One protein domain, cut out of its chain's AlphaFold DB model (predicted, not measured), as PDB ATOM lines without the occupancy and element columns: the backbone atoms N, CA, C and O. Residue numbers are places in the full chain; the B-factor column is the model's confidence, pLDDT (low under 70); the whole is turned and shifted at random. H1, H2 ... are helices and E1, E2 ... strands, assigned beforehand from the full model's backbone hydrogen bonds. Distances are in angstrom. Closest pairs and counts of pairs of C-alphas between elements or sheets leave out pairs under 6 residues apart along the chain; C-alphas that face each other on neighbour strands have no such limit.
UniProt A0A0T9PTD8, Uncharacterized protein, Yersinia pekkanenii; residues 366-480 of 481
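AT A GLANCE: This is residues 366 to 480 of the 481 residues of an uncharacterized protein of Yersinia pekkanenii (UniProt A0A0T9PTD8). Two small lobes are strung one after the other along a rod, joined by the short helix H4. The first lobe is a long two-stranded hairpin, E1 and E2, with H3 packed on E1, H1 near E2 and H2 farther out beside H3, while the hairpin's turn, residues 374 to 379, sticks out; the second is a shorter hairpin, E3 and E4, with H5 packed mainly on E4 and H6 on E3. The printed part has 115 residues, with six named helices and four named strands in the order E1, E2, H1, H2, H3, H4, E3, E4, H5, H6, and its class is mixed, helices and strands. Each sheet has two antiparallel strands, E1 - E2 and E3 - E4. The whole is loose, with a radius of gyration of the C-alphas of 18.1 A and spans of 63 by 28 by 24 A.

HOW THE PARTS SIT: Begin with the hairpin of E1, residues 366 to 373, and E2, residues 380 to 388, antiparallel at 158 degrees; look for N 368 and O 385 within hydrogen-bond range at 2.8 A. H1, residues 396 to 399, comes closest to E2 with the C-alphas of Ile 397 and Phe 385, 6.5 A apart. H2, residues 401 to 409, and H3, residues 414 to 421, only just touch, with 3 pairs of C-alphas within 8 A, the closest those of Met 407 and Phe 417 at 6.6 A. The closest C-alphas of H3 and E1 are those of Tyr 421 and Val 368, 5.2 A apart. H4, residues 423 to 429, and H3 touch only at the corner, closest at the C-alphas of Gln 426 and Ala 419, 5.6 A. Next find the hairpin of E3, residues 430 to 433, and E4, residues 436 to 441, antiparallel at 134 degrees, with N 431 and O 438 at 2.9 A, within hydrogen-bond range. H5, residues 447 to 459, comes closest to E4 at the C-alphas of Ala 449 and Phe 438, 5.3 A. H6, residues 467 to 479, touches H5 about perpendicular, at 82 degrees, with its residues 470 to 474 alone; the closest C-alphas are those of Phe 474 and Phe 453, 6.9 A. In H2, H3, H4, H5 and H6 every O i to N i+4 pair is within hydrogen-bond range; H1 is too short for such a pair.

IN THESE COORDINATES: Find C-alpha 366 at (22.085, 42.885, 18.641), where E1 begins its 22.9 A; E2 then runs back over 26.3 A. H5 spans 18.8 A, and H6 runs 18.2 A to C-alpha 479 at (24.229, 36.543, 39.231).

THE WHOLE: The two C-alphas farthest apart are those of Thr 377 and Pro 462, 63.7 A. The printed part has no cut, and no link is long. The mean pLDDT of the printed part is 74.5, and 30 residues are under 70, among them residues 388 to 395 and 426 to 432.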
ATOM      1  N   PHE A 366      23.012  43.992  18.415       78.00
ATOM      2  CA  PHE A 366      22.085  42.885  18.641       78.00
ATOM      3  C   PHE A 366      21.517  42.400  17.312       78.00
ATOM      4  O   PHE A 366      21.055  43.216  16.508       78.00
ATOM      5  N   THR A 367      21.534  41.092  17.081       83.25
ATOM      6  CA  THR A 367      20.938  40.487  15.884       83.25
ATOM      7  C   THR A 367      19.494  40.094  16.160       83.25
ATOM      8  O   THR A 367      19.212  39.444  17.166       83.25
ATOM      9  N   VAL A 368      18.575  40.502  15.286       83.88
ATOM     10  CA  VAL A 368      17.159  40.120  15.318       83.88
ATOM     11  C   VAL A 368      16.869  39.194  14.146       83.88
ATOM     12  O   VAL A 368      17.211  39.540  13.012       83.88
ATOM     13  N   GLU A 369      16.225  38.056  14.406       83.69
ATOM     14  CA  GLU A 369      15.933  37.038  13.397       83.69
ATOM     15  C   GLU A 369      14.474  36.565  13.461       83.69
ATOM     16  O   GLU A 369      13.933  36.313  14.537       83.69
ATOM     17  N   TRP A 370      13.826  36.438  12.300       85.25
ATOM     18  CA  TRP A 370      12.489  35.847  12.187       85.25
ATOM     19  C   TRP A 370      12.268  35.191  10.822       85.25
ATOM     20  O   TRP A 370      13.002  35.430   9.859       85.25
ATOM     21  N   LEU A 371      11.230  34.361  10.746       82.25
ATOM     22  CA  LEU A 371      10.780  33.722   9.515       82.25
ATOM     23  C   LEU A 371       9.710  34.587   8.847       82.25
ATOM     24  O   LEU A 371       8.704  34.936   9.464       82.25
ATOM     25  N   GLU A 372       9.927  34.922   7.582       76.56
ATOM     26  CA  GLU A 372       8.952  35.585   6.728       76.56
ATOM     27  C   GLU A 372       8.452  34.590   5.682       76.56
ATOM     28  O   GLU A 372       9.226  34.106   4.855       76.56
ATOM     29  N   THR A 373       7.158  34.283   5.721       75.88
ATOM     30  CA  THR A 373       6.493  33.468   4.702       75.88
ATOM     31  C   THR A 373       5.832  34.385   3.682       75.88
ATOM     32  O   THR A 373       4.939  35.167   4.030       75.88
ATOM     33  N   ASP A 374       6.246  34.284   2.419       70.06
ATOM     34  CA  ASP A 374       5.577  34.988   1.331       70.06
ATOM     35  C   ASP A 374       4.193  34.361   1.118       70.06
ATOM     36  O   ASP A 374       4.051  33.190   0.771       70.06
ATOM     37  N   LYS A 375       3.142  35.157   1.324       68.31
ATOM     38  CA  LYS A 375       1.749  34.702   1.218       68.31
ATOM     39  C   LYS A 375       1.341  34.291  -0.201       68.31
ATOM     40  O   LYS A 375       0.271  33.709  -0.356       68.31
ATOM     41  N   LYS A 376       2.129  34.626  -1.229       70.31
ATOM     42  CA  LYS A 376       1.847  34.301  -2.635       70.31
ATOM     43  C   LYS A 376       2.556  33.035  -3.106       70.31
ATOM     44  O   LYS A 376       1.971  32.297  -3.890       70.31
ATOM     45  N   THR A 377       3.783  32.789  -2.650       74.12
ATOM     46  CA  THR A 377       4.581  31.615  -3.053       74.12
ATOM     47  C   THR A 377       4.626  30.525  -1.981       74.12
ATOM     48  O   THR A 377       5.036  29.405  -2.265       74.12
ATOM     49  N   ASN A 378       4.164  30.829  -0.761       73.38
ATOM     50  CA  ASN A 378       4.230  29.980   0.432       73.38
ATOM     51  C   ASN A 378       5.663  29.567   0.827       73.38
ATOM     52  O   ASN A 378       5.864  28.672   1.650       73.38
ATOM     53  N   GLU A 379       6.667  30.236   0.259       72.69
ATOM     54  CA  GLU A 379       8.073  30.048   0.588       72.69
ATOM     55  C   GLU A 379       8.416  30.840   1.850       72.69
ATOM     56  O   GLU A 379       7.997  31.987   2.024       72.69
ATOM     57  N   THR A 380       9.183  30.223   2.747       78.19
ATOM     58  CA  THR A 380       9.613  30.853   3.998       78.19
ATOM     59  C   THR A 380      11.090  31.210   3.916       78.19
ATOM     60  O   THR A 380      11.929  30.350   3.659       78.19
ATOM     61  N   THR A 381      11.418  32.476   4.164       78.88
ATOM     62  CA  THR A 381      12.793  32.987   4.191       78.88
ATOM     63  C   THR A 381      13.129  33.526   5.578       78.88
ATOM     64  O   THR A 381      12.283  34.101   6.259       78.88
ATOM     65  N   THR A 382      14.366  33.324   6.039       83.75
ATOM     66  CA  THR A 382      14.827  33.896   7.314       83.75
ATOM     67  C   THR A 382      15.335  35.314   7.079       83.75
ATOM     68  O   THR A 382      16.251  35.521   6.281       83.75
ATOM     69  N   LYS A 383      14.771  36.296   7.784       82.88
ATOM     70  CA  LYS A 383      15.245  37.684   7.787       82.88
ATOM     71  C   LYS A 383      16.106  37.929   9.018       82.88
ATOM     72  O   LYS A 383      15.730  37.536  10.117       82.88
ATOM     73  N   LYS A 384      17.251  38.590   8.823       83.94
ATOM     74  CA  LYS A 384      18.195  38.952   9.888       83.94
ATOM     75  C   LYS A 384      18.550  40.432   9.805       83.94
ATOM     76  O   LYS A 384      18.912  40.916   8.732       83.94
ATOM     77  N   PHE A 385      18.480  41.140  10.928       82.31
ATOM     78  CA  PHE A 385      18.829  42.559  11.021       82.31
ATOM     79  C   PHE A 385      19.733  42.829  12.222       82.31
ATOM     80  O   PHE A 385      19.517  42.284  13.299       82.31
ATOM     81  N   SER A 386      20.708  43.723  12.058       79.38
ATOM     82  CA  SER A 386      21.551  44.199  13.159       79.38
ATOM     83  C   SER A 386      21.025  45.522  13.711       79.38
ATOM     84  O   SER A 386      20.763  46.459  12.954       79.38
ATOM     85  N   ILE A 387      20.899  45.609  15.034       74.88
ATOM     86  CA  ILE A 387      20.477  46.806  15.763       74.88
ATOM     87  C   ILE A 387      21.635  47.302  16.619       74.88
ATOM     88  O   ILE A 387      22.097  46.607  17.522       74.88
ATOM     89  N   VAL A 388      22.065  48.535  16.362       69.06
ATOM     90  CA  VAL A 388      23.111  49.211  17.138       69.06
ATOM     91  C   VAL A 388      22.488  49.984  18.307       69.06
ATOM     92  O   VAL A 388      21.579  50.795  18.104       69.06
ATOM     93  N   ASN A 389      22.994  49.781  19.528       62.41
ATOM     94  CA  ASN A 389      22.673  50.576  20.726       62.41
ATOM     95  C   ASN A 389      21.179  50.675  21.088       62.41
ATOM     96  O   ASN A 389      20.732  51.724  21.549       62.41
ATOM     97  N   PHE A 390      20.385  49.622  20.846       63.97
ATOM     98  CA  PHE A 390      18.915  49.623  21.017       63.97
ATOM     99  C   PHE A 390      18.176  50.742  20.277       63.97
ATOM    100  O   PHE A 390      16.979  50.946  20.469       63.97
ATOM    101  N   ASN A 391      18.860  51.482  19.407       65.31
ATOM    102  CA  ASN A 391      18.274  52.618  18.735       65.31
ATOM    103  C   ASN A 391      17.738  52.173  17.382       65.31
ATOM    104  O   ASN A 391      18.388  52.313  16.348       65.31
ATOM    105  N   VAL A 392      16.528  51.625  17.388       63.75
ATOM    106  CA  VAL A 392      15.919  51.085  16.169       63.75
ATOM    107  C   VAL A 392      15.602  52.162  15.134       63.75
ATOM    108  O   VAL A 392      15.652  51.880  13.940       63.75
ATOM    109  N   LYS A 393      15.385  53.413  15.559       62.03
ATOM    110  CA  LYS A 393      15.053  54.533  14.663       62.03
ATOM    111  C   LYS A 393      16.132  54.814  13.613       62.03
ATOM    112  O   LYS A 393      15.811  55.344  12.557       62.03
ATOM    113  N   ASN A 394      17.379  54.419  13.878       60.28
ATOM    114  CA  ASN A 394      18.509  54.615  12.969       60.28
ATOM    115  C   ASN A 394      18.907  53.340  12.200       60.28
ATOM    116  O   ASN A 394      19.915  53.346  11.498       60.28
ATOM    117  N   ASN A 395      18.148  52.246  12.330       68.31
ATOM    118  CA  ASN A 395      18.457  50.961  11.703       68.31
ATOM    119  C   ASN A 395      17.471  50.628  10.573       68.31
ATOM    120  O   ASN A 395      16.311  51.037  10.586       68.31
ATOM    121  N   LYS A 396      17.921  49.817   9.603       72.50
ATOM    122  CA  LYS A 396      17.132  49.428   8.413       72.50
ATOM    123  C   LYS A 396      15.831  48.678   8.736       72.50
ATOM    124  O   LYS A 396      14.946  48.625   7.892       72.50
ATOM    125  N   ILE A 397      15.712  48.135   9.946       81.19
ATOM    126  CA  ILE A 397      14.529  47.410  10.427       81.19
ATOM    127  C   ILE A 397      13.315  48.326  10.683       81.19
ATOM    128  O   ILE A 397      12.187  47.852  10.645       81.19
ATOM    129  N   ALA A 398      13.498  49.640  10.888       78.44
ATOM    130  CA  ALA A 398      12.395  50.548  11.239       78.44
ATOM    131  C   ALA A 398      11.287  50.643  10.171       78.44
ATOM    132  O   ALA A 398      10.141  50.939  10.505       78.44
ATOM    133  N   ASN A 399      11.627  50.380   8.907       80.50
ATOM    134  CA  ASN A 399      10.692  50.416   7.778       80.50
ATOM    135  C   ASN A 399      10.123  49.033   7.417       80.50
ATOM    136  O   ASN A 399       9.346  48.922   6.469       80.50
ATOM    137  N   ASP A 400      10.519  47.979   8.132       83.88
ATOM    138  CA  ASP A 400      10.075  46.619   7.860       83.88
ATOM    139  C   ASP A 400       8.629  46.397   8.350       83.88
ATOM    140  O   ASP A 400       8.254  46.770   9.466       83.88
ATOM    141  N   GLN A 401       7.785  45.800   7.503       81.69
ATOM    142  CA  GLN A 401       6.358  45.613   7.797       81.69
ATOM    143  C   GLN A 401       6.116  44.626   8.943       81.69
ATOM    144  O   GLN A 401       5.157  44.799   9.707       81.69
ATOM    145  N   PHE A 402       6.978  43.613   9.092       84.25
ATOM    146  CA  PHE A 402       6.915  42.687  10.215       84.25
ATOM    147  C   PHE A 402       7.261  43.417  11.508       84.25
ATOM    148  O   PHE A 402       6.493  43.332  12.465       84.25
ATOM    149  N   PHE A 403       8.335  44.212  11.511       85.19
ATOM    150  CA  PHE A 403       8.725  45.020  12.668       85.19
ATOM    151  C   PHE A 403       7.595  45.953  13.127       85.19
ATOM    152  O   PHE A 403       7.209  45.930  14.294       85.19
ATOM    153  N   ILE A 404       7.000  46.722  12.210       83.56
ATOM    154  CA  ILE A 404       5.895  47.646  12.524       83.56
ATOM    155  C   ILE A 404       4.688  46.892  13.103       83.56
ATOM    156  O   ILE A 404       4.049  47.354  14.051       83.56
ATOM    157  N   SER A 405       4.367  45.725  12.542       84.25
ATOM    158  CA  SER A 405       3.234  44.905  12.982       84.25
ATOM    159  C   SER A 405       3.482  44.246  14.340       84.25
ATOM    160  O   SER A 405       2.579  44.218  15.176       84.25
ATOM    161  N   ALA A 406       4.692  43.735  14.575       82.44
ATOM    162  CA  ALA A 406       5.102  43.138  15.841       82.44
ATOM    163  C   ALA A 406       5.130  44.189  16.957       82.44
ATOM    164  O   ALA A 406       4.524  43.976  18.004       82.44
ATOM    165  N   MET A 407       5.708  45.364  16.692       82.38
ATOM    166  CA  MET A 407       5.698  46.493  17.624       82.38
ATOM    167  C   MET A 407       4.274  46.901  18.004       82.38
ATOM    168  O   MET A 407       4.001  47.071  19.183       82.38
ATOM    169  N   LYS A 408       3.332  46.979  17.052       82.06
ATOM    170  CA  LYS A 408       1.921  47.274  17.366       82.06
ATOM    171  C   LYS A 408       1.249  46.208  18.234       82.06
ATOM    172  O   LYS A 408       0.416  46.564  19.056       82.06
ATOM    173  N   LYS A 409       1.570  44.923  18.039       80.00
ATOM    174  CA  LYS A 409       1.028  43.822  18.858       80.00
ATOM    175  C   LYS A 409       1.585  43.813  20.281       80.00
ATOM    176  O   LYS A 409       0.907  43.339  21.178       80.00
ATOM    177  N   MET A 410       2.801  44.321  20.454       74.56
ATOM    178  CA  MET A 410       3.511  44.417  21.731       74.56
ATOM    179  C   MET A 410       3.371  45.821  22.350       74.56
ATOM    180  O   MET A 410       4.281  46.286  23.023       74.56
ATOM    181  N   ASP A 411       2.297  46.566  22.049       74.38
ATOM    182  CA  ASP A 411       2.042  47.927  22.563       74.38
ATOM    183  C   ASP A 411       3.214  48.921  22.399       74.38
ATOM    184  O   ASP A 411       3.481  49.788  23.231       74.38
ATOM    185  N   ASN A 412       3.923  48.819  21.275       74.19
ATOM    186  CA  ASN A 412       5.146  49.551  20.933       74.19
ATOM    187  C   ASN A 412       6.310  49.343  21.921       74.19
ATOM    188  O   ASN A 412       7.205  50.187  22.028       74.19
ATOM    189  N   ASN A 413       6.333  48.202  22.609       72.50
ATOM    190  CA  ASN A 413       7.384  47.822  23.535       72.50
ATOM    191  C   ASN A 413       8.585  47.216  22.799       72.50
ATOM    192  O   ASN A 413       8.637  46.025  22.485       72.50
ATOM    193  N   LEU A 414       9.603  48.049  22.572       73.44
ATOM    194  CA  LEU A 414      10.843  47.618  21.932       73.44
ATOM    195  C   LEU A 414      11.558  46.507  22.719       73.44
ATOM    196  O   LEU A 414      12.211  45.659  22.121       73.44
ATOM    197  N   PHE A 415      11.451  46.488  24.045       70.62
ATOM    198  CA  PHE A 415      12.141  45.487  24.856       70.62
ATOM    199  C   PHE A 415      11.525  44.103  24.704       70.62
ATOM    200  O   PHE A 415      12.256  43.125  24.624       70.62
ATOM    201  N   GLU A 416      10.198  44.026  24.631       70.25
ATOM    202  CA  GLU A 416       9.474  42.778  24.374       70.25
ATOM    203  C   GLU A 416       9.770  42.249  22.969       70.25
ATOM    204  O   GLU A 416      10.036  41.060  22.788       70.25
ATOM    205  N   PHE A 417       9.858  43.156  21.995       81.06
ATOM    206  CA  PHE A 417      10.300  42.825  20.647       81.06
ATOM    207  C   PHE A 417      11.722  42.242  20.635       81.06
ATOM    208  O   PHE A 417      11.945  41.153  20.105       81.06
ATOM    209  N   MET A 418      12.683  42.922  21.270       76.88
ATOM    210  CA  MET A 418      14.066  42.442  21.350       76.88
ATOM    211  C   MET A 418      14.160  41.122  22.125       76.88
ATOM    212  O   MET A 418      14.897  40.229  21.720       76.88
ATOM    213  N   ALA A 419      13.393  40.965  23.206       71.19
ATOM    214  CA  ALA A 419      13.355  39.739  23.999       71.19
ATOM    215  C   ALA A 419      12.742  38.562  23.238       71.19
ATOM    216  O   ALA A 419      13.057  37.424  23.553       71.19
ATOM    217  N   THR A 420      11.893  38.810  22.243       76.88
ATOM    218  CA  THR A 420      11.260  37.749  21.450       76.88
ATOM    219  C   THR A 420      12.131  37.329  20.269       76.88
ATOM    220  O   THR A 420      12.243  36.142  19.980       76.88
ATOM    221  N   TYR A 421      12.756  38.295  19.592       83.75
ATOM    222  CA  TYR A 421      13.374  38.067  18.283       83.75
ATOM    223  C   TYR A 421      14.902  38.224  18.260       83.75
ATOM    224  O   TYR A 421      15.501  38.018  17.208       83.75
ATOM    225  N   SER A 422      15.555  38.579  19.376       84.19
ATOM    226  CA  SER A 422      17.020  38.686  19.465       84.19
ATOM    227  C   SER A 422      17.608  37.796  20.555       84.19
ATOM    228  O   SER A 422      17.518  38.093  21.746       84.19
ATOM    229  N   THR A 423      18.285  36.725  20.142       77.00
ATOM    230  CA  THR A 423      19.002  35.824  21.059       77.00
ATOM    231  C   THR A 423      20.170  36.530  21.751       77.00
ATOM    232  O   THR A 423      20.370  36.360  22.953       77.00
ATOM    233  N   ASP A 424      20.884  37.396  21.027       75.50
ATOM    234  CA  ASP A 424      21.975  38.210  21.579       75.50
ATOM    235  C   ASP A 424      21.466  39.132  22.697       75.50
ATOM    236  O   ASP A 424      22.118  39.314  23.726       75.50
ATOM    237  N   TYR A 425      20.268  39.704  22.518       72.88
ATOM    238  CA  TYR A 425      19.648  40.535  23.543       72.88
ATOM    239  C   TYR A 425      19.233  39.730  24.769       72.88
ATOM    240  O   TYR A 425      19.505  40.157  25.888       72.88
ATOM    241  N   GLN A 426      18.610  38.567  24.571       69.12
ATOM    242  CA  GLN A 426      18.242  37.671  25.667       69.12
ATOM    243  C   GLN A 426      19.474  37.353  26.533       69.12
ATOM    244  O   GLN A 426      19.443  37.543  27.745       69.12
ATOM    245  N   GLN A 427      20.603  36.974  25.930       68.94
ATOM    246  CA  GLN A 427      21.832  36.671  26.678       68.94
ATOM    247  C   GLN A 427      22.434  37.889  27.393       68.94
ATOM    248  O   GLN A 427      22.944  37.756  28.501       68.94
ATOM    249  N   TYR A 428      22.353  39.078  26.792       65.25
ATOM    250  CA  TYR A 428      22.843  40.316  27.406       65.25
ATOM    251  C   TYR A 428      22.033  40.739  28.642       65.25
ATOM    252  O   TYR A 428      22.562  41.385  29.545       65.25
ATOM    253  N   CYS A 429      20.742  40.409  28.665       59.44
ATOM    254  CA  CYS A 429      19.794  40.991  29.602       59.44
ATOM    255  C   CYS A 429      19.242  40.013  30.645       59.44
ATOM    256  O   CYS A 429      18.748  40.492  31.661       59.44
ATOM    257  N   ASN A 430      19.318  38.696  30.439       64.00
ATOM    258  CA  ASN A 430      18.646  37.719  31.296       64.00
ATOM    259  C   ASN A 430      19.324  37.530  32.661       64.00
ATOM    260  O   ASN A 430      20.519  37.263  32.758       64.00
ATOM    261  N   ALA A 431      18.513  37.600  33.715       69.06
ATOM    262  CA  ALA A 431      18.858  37.237  35.082       69.06
ATOM    263  C   ALA A 431      17.655  36.498  35.707       69.06
ATOM    264  O   ALA A 431      16.517  36.713  35.280       69.06
ATOM    265  N   SER A 432      17.864  35.604  36.679       68.25
ATOM    266  CA  SER A 432      16.760  34.841  37.281       68.25
ATOM    267  C   SER A 432      16.814  34.848  38.805       68.25
ATOM    268  O   SER A 432      17.871  34.680  39.407       68.25
ATOM    269  N   TYR A 433      15.663  35.058  39.440       71.38
ATOM    270  CA  TYR A 433      15.516  35.001  40.893       71.38
ATOM    271  C   TYR A 433      14.227  34.271  41.228       71.38
ATOM    272  O   TYR A 433      13.178  34.560  40.658       71.38
ATOM    273  N   ASN A 434      14.314  33.312  42.150       69.88
ATOM    274  CA  ASN A 434      13.161  32.575  42.670       69.88
ATOM    275  C   ASN A 434      12.267  31.937  41.576       69.88
ATOM    276  O   ASN A 434      11.043  31.951  41.671       69.88
ATOM    277  N   GLY A 435      12.886  31.407  40.510       70.69
ATOM    278  CA  GLY A 435      12.190  30.760  39.388       70.69
ATOM    279  C   GLY A 435      11.573  31.717  38.360       70.69
ATOM    280  O   GLY A 435      10.992  31.257  37.380       70.69
ATOM    281  N   SER A 436      11.710  33.032  38.547       68.69
ATOM    282  CA  SER A 436      11.239  34.053  37.609       68.69
ATOM    283  C   SER A 436      12.410  34.689  36.862       68.69
ATOM    284  O   SER A 436      13.359  35.189  37.473       68.69
ATOM    285  N   SER A 437      12.337  34.682  35.529       68.00
ATOM    286  CA  SER A 437      13.302  35.363  34.660       68.00
ATOM    287  C   SER A 437      12.928  36.833  34.494       68.00
ATOM    288  O   SER A 437      11.776  37.167  34.218       68.00
ATOM    289  N   PHE A 438      13.907  37.720  34.617       70.00
ATOM    290  CA  PHE A 438      13.756  39.153  34.380       70.00
ATOM    291  C   PHE A 438      14.999  39.710  33.693       70.00
ATOM    292  O   PHE A 438      15.964  38.985  33.454       70.00
ATOM    293  N   TYR A 439      14.977  41.005  33.362       67.62
ATOM    294  CA  TYR A 439      16.112  41.629  32.703       67.62
ATOM    295  C   TYR A 439      16.570  42.955  33.300       67.62
ATOM    296  O   TYR A 439      15.774  43.772  33.768       67.62
ATOM    297  N   ILE A 440      17.887  43.173  33.230       63.00
ATOM    298  CA  ILE A 440      18.561  44.405  33.649       63.00
ATOM    299  C   ILE A 440      19.277  44.988  32.428       63.00
ATOM    300  O   ILE A 440      20.120  44.332  31.823       63.00
ATOM    301  N   SER A 441      18.972  46.236  32.076       56.38
ATOM    302  CA  SER A 441      19.610  46.937  30.955       56.38
ATOM    303  C   SER A 441      20.193  48.260  31.427       56.38
ATOM    304  O   SER A 441      19.485  49.059  32.032       56.38
ATOM    305  N   ASN A 442      21.488  48.498  31.190       53.31
ATOM    306  CA  ASN A 442      22.193  49.727  31.593       53.31
ATOM    307  C   ASN A 442      21.897  50.149  33.049       53.31
ATOM    308  O   ASN A 442      21.639  51.317  33.335       53.31
ATOM    309  N   SER A 443      21.882  49.174  33.964       54.53
ATOM    310  CA  SER A 443      21.561  49.357  35.392       54.53
ATOM    311  C   SER A 443      20.124  49.805  35.701       54.53
ATOM    312  O   SER A 443      19.828  50.157  36.840       54.53
ATOM    313  N   ARG A 444      19.210  49.745  34.728       56.84
ATOM    314  CA  ARG A 444      17.768  49.956  34.906       56.84
ATOM    315  C   ARG A 444      17.027  48.626  34.880       56.84
ATOM    316  O   ARG A 444      17.338  47.735  34.090       56.84
ATOM    317  N   TRP A 445      16.082  48.498  35.799       70.00
ATOM    318  CA  TRP A 445      15.344  47.269  36.063       70.00
ATOM    319  C   TRP A 445      13.974  47.386  35.412       70.00
ATOM    320  O   TRP A 445      13.324  48.427  35.537       70.00
ATOM    321  N   ASN A 446      13.540  46.339  34.717       67.62
ATOM    322  CA  ASN A 446      12.178  46.277  34.205       67.62
ATOM    323  C   ASN A 446      11.166  46.065  35.349       67.62
ATOM    324  O   ASN A 446      11.536  45.868  36.507       67.62
ATOM    325  N   ALA A 447       9.870  46.125  35.036       68.44
ATOM    326  CA  ALA A 447       8.817  45.982  36.041       68.44
ATOM    327  C   ALA A 447       8.932  44.666  36.833       68.44
ATOM    328  O   ALA A 447       8.799  44.675  38.053       68.44
ATOM    329  N   GLU A 448       9.255  43.560  36.158       71.00
ATOM    330  CA  GLU A 448       9.400  42.254  36.806       71.00
ATOM    331  C   GLU A 448      10.649  42.175  37.697       71.00
ATOM    332  O   GLU A 448      10.561  41.700  38.824       71.00
ATOM    333  N   ALA A 449      11.783  42.739  37.271       75.19
ATOM    334  CA  ALA A 449      12.977  42.844  38.109       75.19
ATOM    335  C   ALA A 449      12.708  43.652  39.386       75.19
ATOM    336  O   ALA A 449      13.185  43.274  40.450       75.19
ATOM    337  N   ASN A 450      11.931  44.743  39.308       79.38
ATOM    338  CA  ASN A 450      11.553  45.506  40.504       79.38
ATOM    339  C   ASN A 450      10.615  44.702  41.423       79.38
ATOM    340  O   ASN A 450      10.795  44.732  42.631       79.38
ATOM    341  N   ARG A 451       9.683  43.903  40.890       79.56
ATOM    342  CA  ARG A 451       8.844  43.028  41.733       79.56
ATOM    343  C   ARG A 451       9.660  41.973  42.476       79.56
ATOM    344  O   ARG A 451       9.440  41.746  43.663       79.56
ATOM    345  N   GLN A 452      10.606  41.339  41.786       81.94
ATOM    346  CA  GLN A 452      11.497  40.356  42.405       81.94
ATOM    347  C   GLN A 452      12.457  41.014  43.405       81.94
ATOM    348  O   GLN A 452      12.785  40.393  44.414       81.94
ATOM    349  N   PHE A 453      12.844  42.276  43.172       84.19
ATOM    350  CA  PHE A 453      13.571  43.086  44.148       84.19
ATOM    351  C   PHE A 453      12.803  43.208  45.455       84.19
ATOM    352  O   PHE A 453      13.331  42.867  46.505       84.19
ATOM    353  N   ASP A 454      11.559  43.681  45.380       83.00
ATOM    354  CA  ASP A 454      10.747  43.994  46.553       83.00
ATOM    355  C   ASP A 454      10.475  42.720  47.358       83.00
ATOM    356  O   ASP A 454      10.548  42.715  48.589       83.00
ATOM    357  N   LYS A 455      10.259  41.602  46.649       83.81
ATOM    358  CA  LYS A 455      10.156  40.275  47.252       83.81
ATOM    359  C   LYS A 455      11.451  39.878  47.969       83.81
ATOM    360  O   LYS A 455      11.390  39.554  49.151       83.81
ATOM    361  N   TRP A 456      12.610  39.964  47.306       86.31
ATOM    362  CA  TRP A 456      13.915  39.682  47.922       86.31
ATOM    363  C   TRP A 456      14.176  40.576  49.140       86.31
ATOM    364  O   TRP A 456      14.594  40.071  50.174       86.31
ATOM    365  N   VAL A 457      13.861  41.872  49.071       83.50
ATOM    366  CA  VAL A 457      14.005  42.808  50.197       83.50
ATOM    367  C   VAL A 457      13.141  42.382  51.385       83.50
ATOM    368  O   VAL A 457      13.618  42.391  52.515       83.50
ATOM    369  N   SER A 458      11.893  41.960  51.152       82.06
ATOM    370  CA  SER A 458      11.019  41.485  52.236       82.06
ATOM    371  C   SER A 458      11.477  40.165  52.872       82.06
ATOM    372  O   SER A 458      11.171  39.910  54.035       82.06
ATOM    373  N   GLU A 459      12.218  39.337  52.128       82.62
ATOM    374  CA  GLU A 459      12.727  38.035  52.578       82.62
ATOM    375  C   GLU A 459      14.069  38.147  53.331       82.62
ATOM    376  O   GLU A 459      14.419  37.243  54.089       82.62
ATOM    377  N   GLN A 460      14.829  39.230  53.136       77.44
ATOM    378  CA  GLN A 460      16.166  39.414  53.711       77.44
ATOM    379  C   GLN A 460      16.142  40.295  54.970       77.44
ATOM    380  O   GLN A 460      15.575  41.387  54.979       77.44
ATOM    381  N   GLN A 461      16.824  39.853  56.027       74.31
ATOM    382  CA  GLN A 461      17.136  40.656  57.214       74.31
ATOM    383  C   GLN A 461      18.533  40.283  57.739       74.31
ATOM    384  O   GLN A 461      18.796  39.086  57.884       74.31
ATOM    385  N   PRO A 462      19.413  41.251  58.086       68.94
ATOM    386  CA  PRO A 462      19.284  42.712  57.965       68.94
ATOM    387  C   PRO A 462      19.783  43.265  56.609       68.94
ATOM    388  O   PRO A 462      20.671  42.684  55.984       68.94
ATOM    389  N   LEU A 463      19.246  44.413  56.174       75.81
ATOM    390  CA  LEU A 463      19.625  45.105  54.927       75.81
ATOM    391  C   LEU A 463      20.196  46.516  55.198       75.81
ATOM    392  O   LEU A 463      19.750  47.162  56.148       75.81
ATOM    393  N   PRO A 464      21.138  47.023  54.373       78.94
ATOM    394  CA  PRO A 464      21.624  48.410  54.454       78.94
ATOM    395  C   PRO A 464      20.515  49.439  54.194       78.94
ATOM    396  O   PRO A 464      19.617  49.159  53.407       78.94
ATOM    397  N   GLU A 465      20.587  50.648  54.766       76.00
ATOM    398  CA  GLU A 465      19.602  51.713  54.476       76.00
ATOM    399  C   GLU A 465      19.707  52.270  53.041       76.00
ATOM    400  O   GLU A 465      18.720  52.778  52.504       76.00
ATOM    401  N   ASP A 466      20.866  52.154  52.380       83.19
ATOM    402  CA  ASP A 466      21.034  52.640  51.006       83.19
ATOM    403  C   ASP A 466      20.429  51.664  49.979       83.19
ATOM    404  O   ASP A 466      20.931  50.565  49.729       83.19
ATOM    405  N   ILE A 467      19.372  52.112  49.299       75.12
ATOM    406  CA  ILE A 467      18.699  51.392  48.206       75.12
ATOM    407  C   ILE A 467      19.673  51.003  47.082       75.12
ATOM    408  O   ILE A 467      19.480  49.975  46.427       75.12
ATOM    409  N   LYS A 468      20.723  51.792  46.817       73.75
ATOM    410  CA  LYS A 468      21.731  51.446  45.802       73.75
ATOM    411  C   LYS A 468      22.559  50.241  46.227       73.75
ATOM    412  O   LYS A 468      22.820  49.376  45.390       73.75
ATOM    413  N   GLU A 469      22.932  50.163  47.501       79.12
ATOM    414  CA  GLU A 469      23.636  49.006  48.055       79.12
ATOM    415  C   GLU A 469      22.731  47.774  48.058       79.12
ATOM    416  O   GLU A 469      23.138  46.734  47.543       79.12
ATOM    417  N   GLN A 470      21.471  47.907  48.488       81.88
ATOM    418  CA  GLN A 470      20.484  46.819  48.413       81.88
ATOM    419  C   GLN A 470      20.314  46.291  46.977       81.88
ATOM    420  O   GLN A 470      20.339  45.084  46.739       81.88
ATOM    421  N   ARG A 471      20.185  47.184  45.984       79.06
ATOM    422  CA  ARG A 471      20.078  46.808  44.562       79.06
ATOM    423  C   ARG A 471      21.350  46.146  44.036       79.06
ATOM    424  O   ARG A 471      21.265  45.234  43.214       79.06
ATOM    425  N   SER A 472      22.520  46.586  44.496       78.75
ATOM    426  CA  SER A 472      23.801  45.948  44.176       78.75
ATOM    427  C   SER A 472      23.865  44.524  44.742       78.75
ATOM    428  O   SER A 472      24.209  43.590  44.018       78.75
ATOM    429  N   MET A 473      23.438  44.341  45.995       79.06
ATOM    430  CA  MET A 473      23.374  43.039  46.665       79.06
ATOM    431  C   MET A 473      22.396  42.081  45.986       79.06
ATOM    432  O   MET A 473      22.754  40.932  45.737       79.06
ATOM    433  N   PHE A 474      21.202  42.543  45.606       80.44
ATOM    434  CA  PHE A 474      20.274  41.734  44.815       80.44
ATOM    435  C   PHE A 474      20.891  41.345  43.475       80.44
ATOM    436  O   PHE A 474      20.896  40.174  43.117       80.44
ATOM    437  N   LYS A 475      21.479  42.299  42.741       73.69
ATOM    438  CA  LYS A 475      22.122  42.001  41.456       73.69
ATOM    439  C   LYS A 475      23.230  40.952  41.611       73.69
ATOM    440  O   LYS A 475      23.330  40.066  40.769       73.69
ATOM    441  N   ALA A 476      24.017  41.016  42.684       74.88
ATOM    442  CA  ALA A 476      24.998  39.988  43.011       74.88
ATOM    443  C   ALA A 476      24.333  38.637  43.332       74.88
ATOM    444  O   ALA A 476      24.745  37.622  42.783       74.88
ATOM    445  N   ALA A 477      23.268  38.612  44.138       72.81
ATOM    446  CA  ALA A 477      22.539  37.391  44.495       72.81
ATOM    447  C   ALA A 477      21.907  36.682  43.284       72.81
ATOM    448  O   ALA A 477      21.834  35.456  43.241       72.81
ATOM    449  N   VAL A 478      21.472  37.455  42.292       72.06
ATOM    450  CA  VAL A 478      20.856  36.971  41.050       72.06
ATOM    451  C   VAL A 478      21.904  36.427  40.075       72.06
ATOM    452  O   VAL A 478      21.621  35.498  39.329       72.06
ATOM    453  N   LEU A 479      23.117  36.987  40.081       61.66
ATOM    454  CA  LEU A 479      24.229  36.543  39.231       61.66
ATOM    455  C   LEU A 479      24.977  35.316  39.789       61.66
ATOM    456  O   LEU A 479      25.866  34.803  39.116       61.66
ATOM    457  N   ILE A 480      24.648  34.864  41.006       50.50
ATOM    458  CA  ILE A 480      25.312  33.746  41.707       50.50
ATOM    459  C   ILE A 480      24.526  32.415  41.586       50.50
ATOM    460  O   ILE A 480      24.976  31.397  42.109       50.50
TER     461      ILE A 480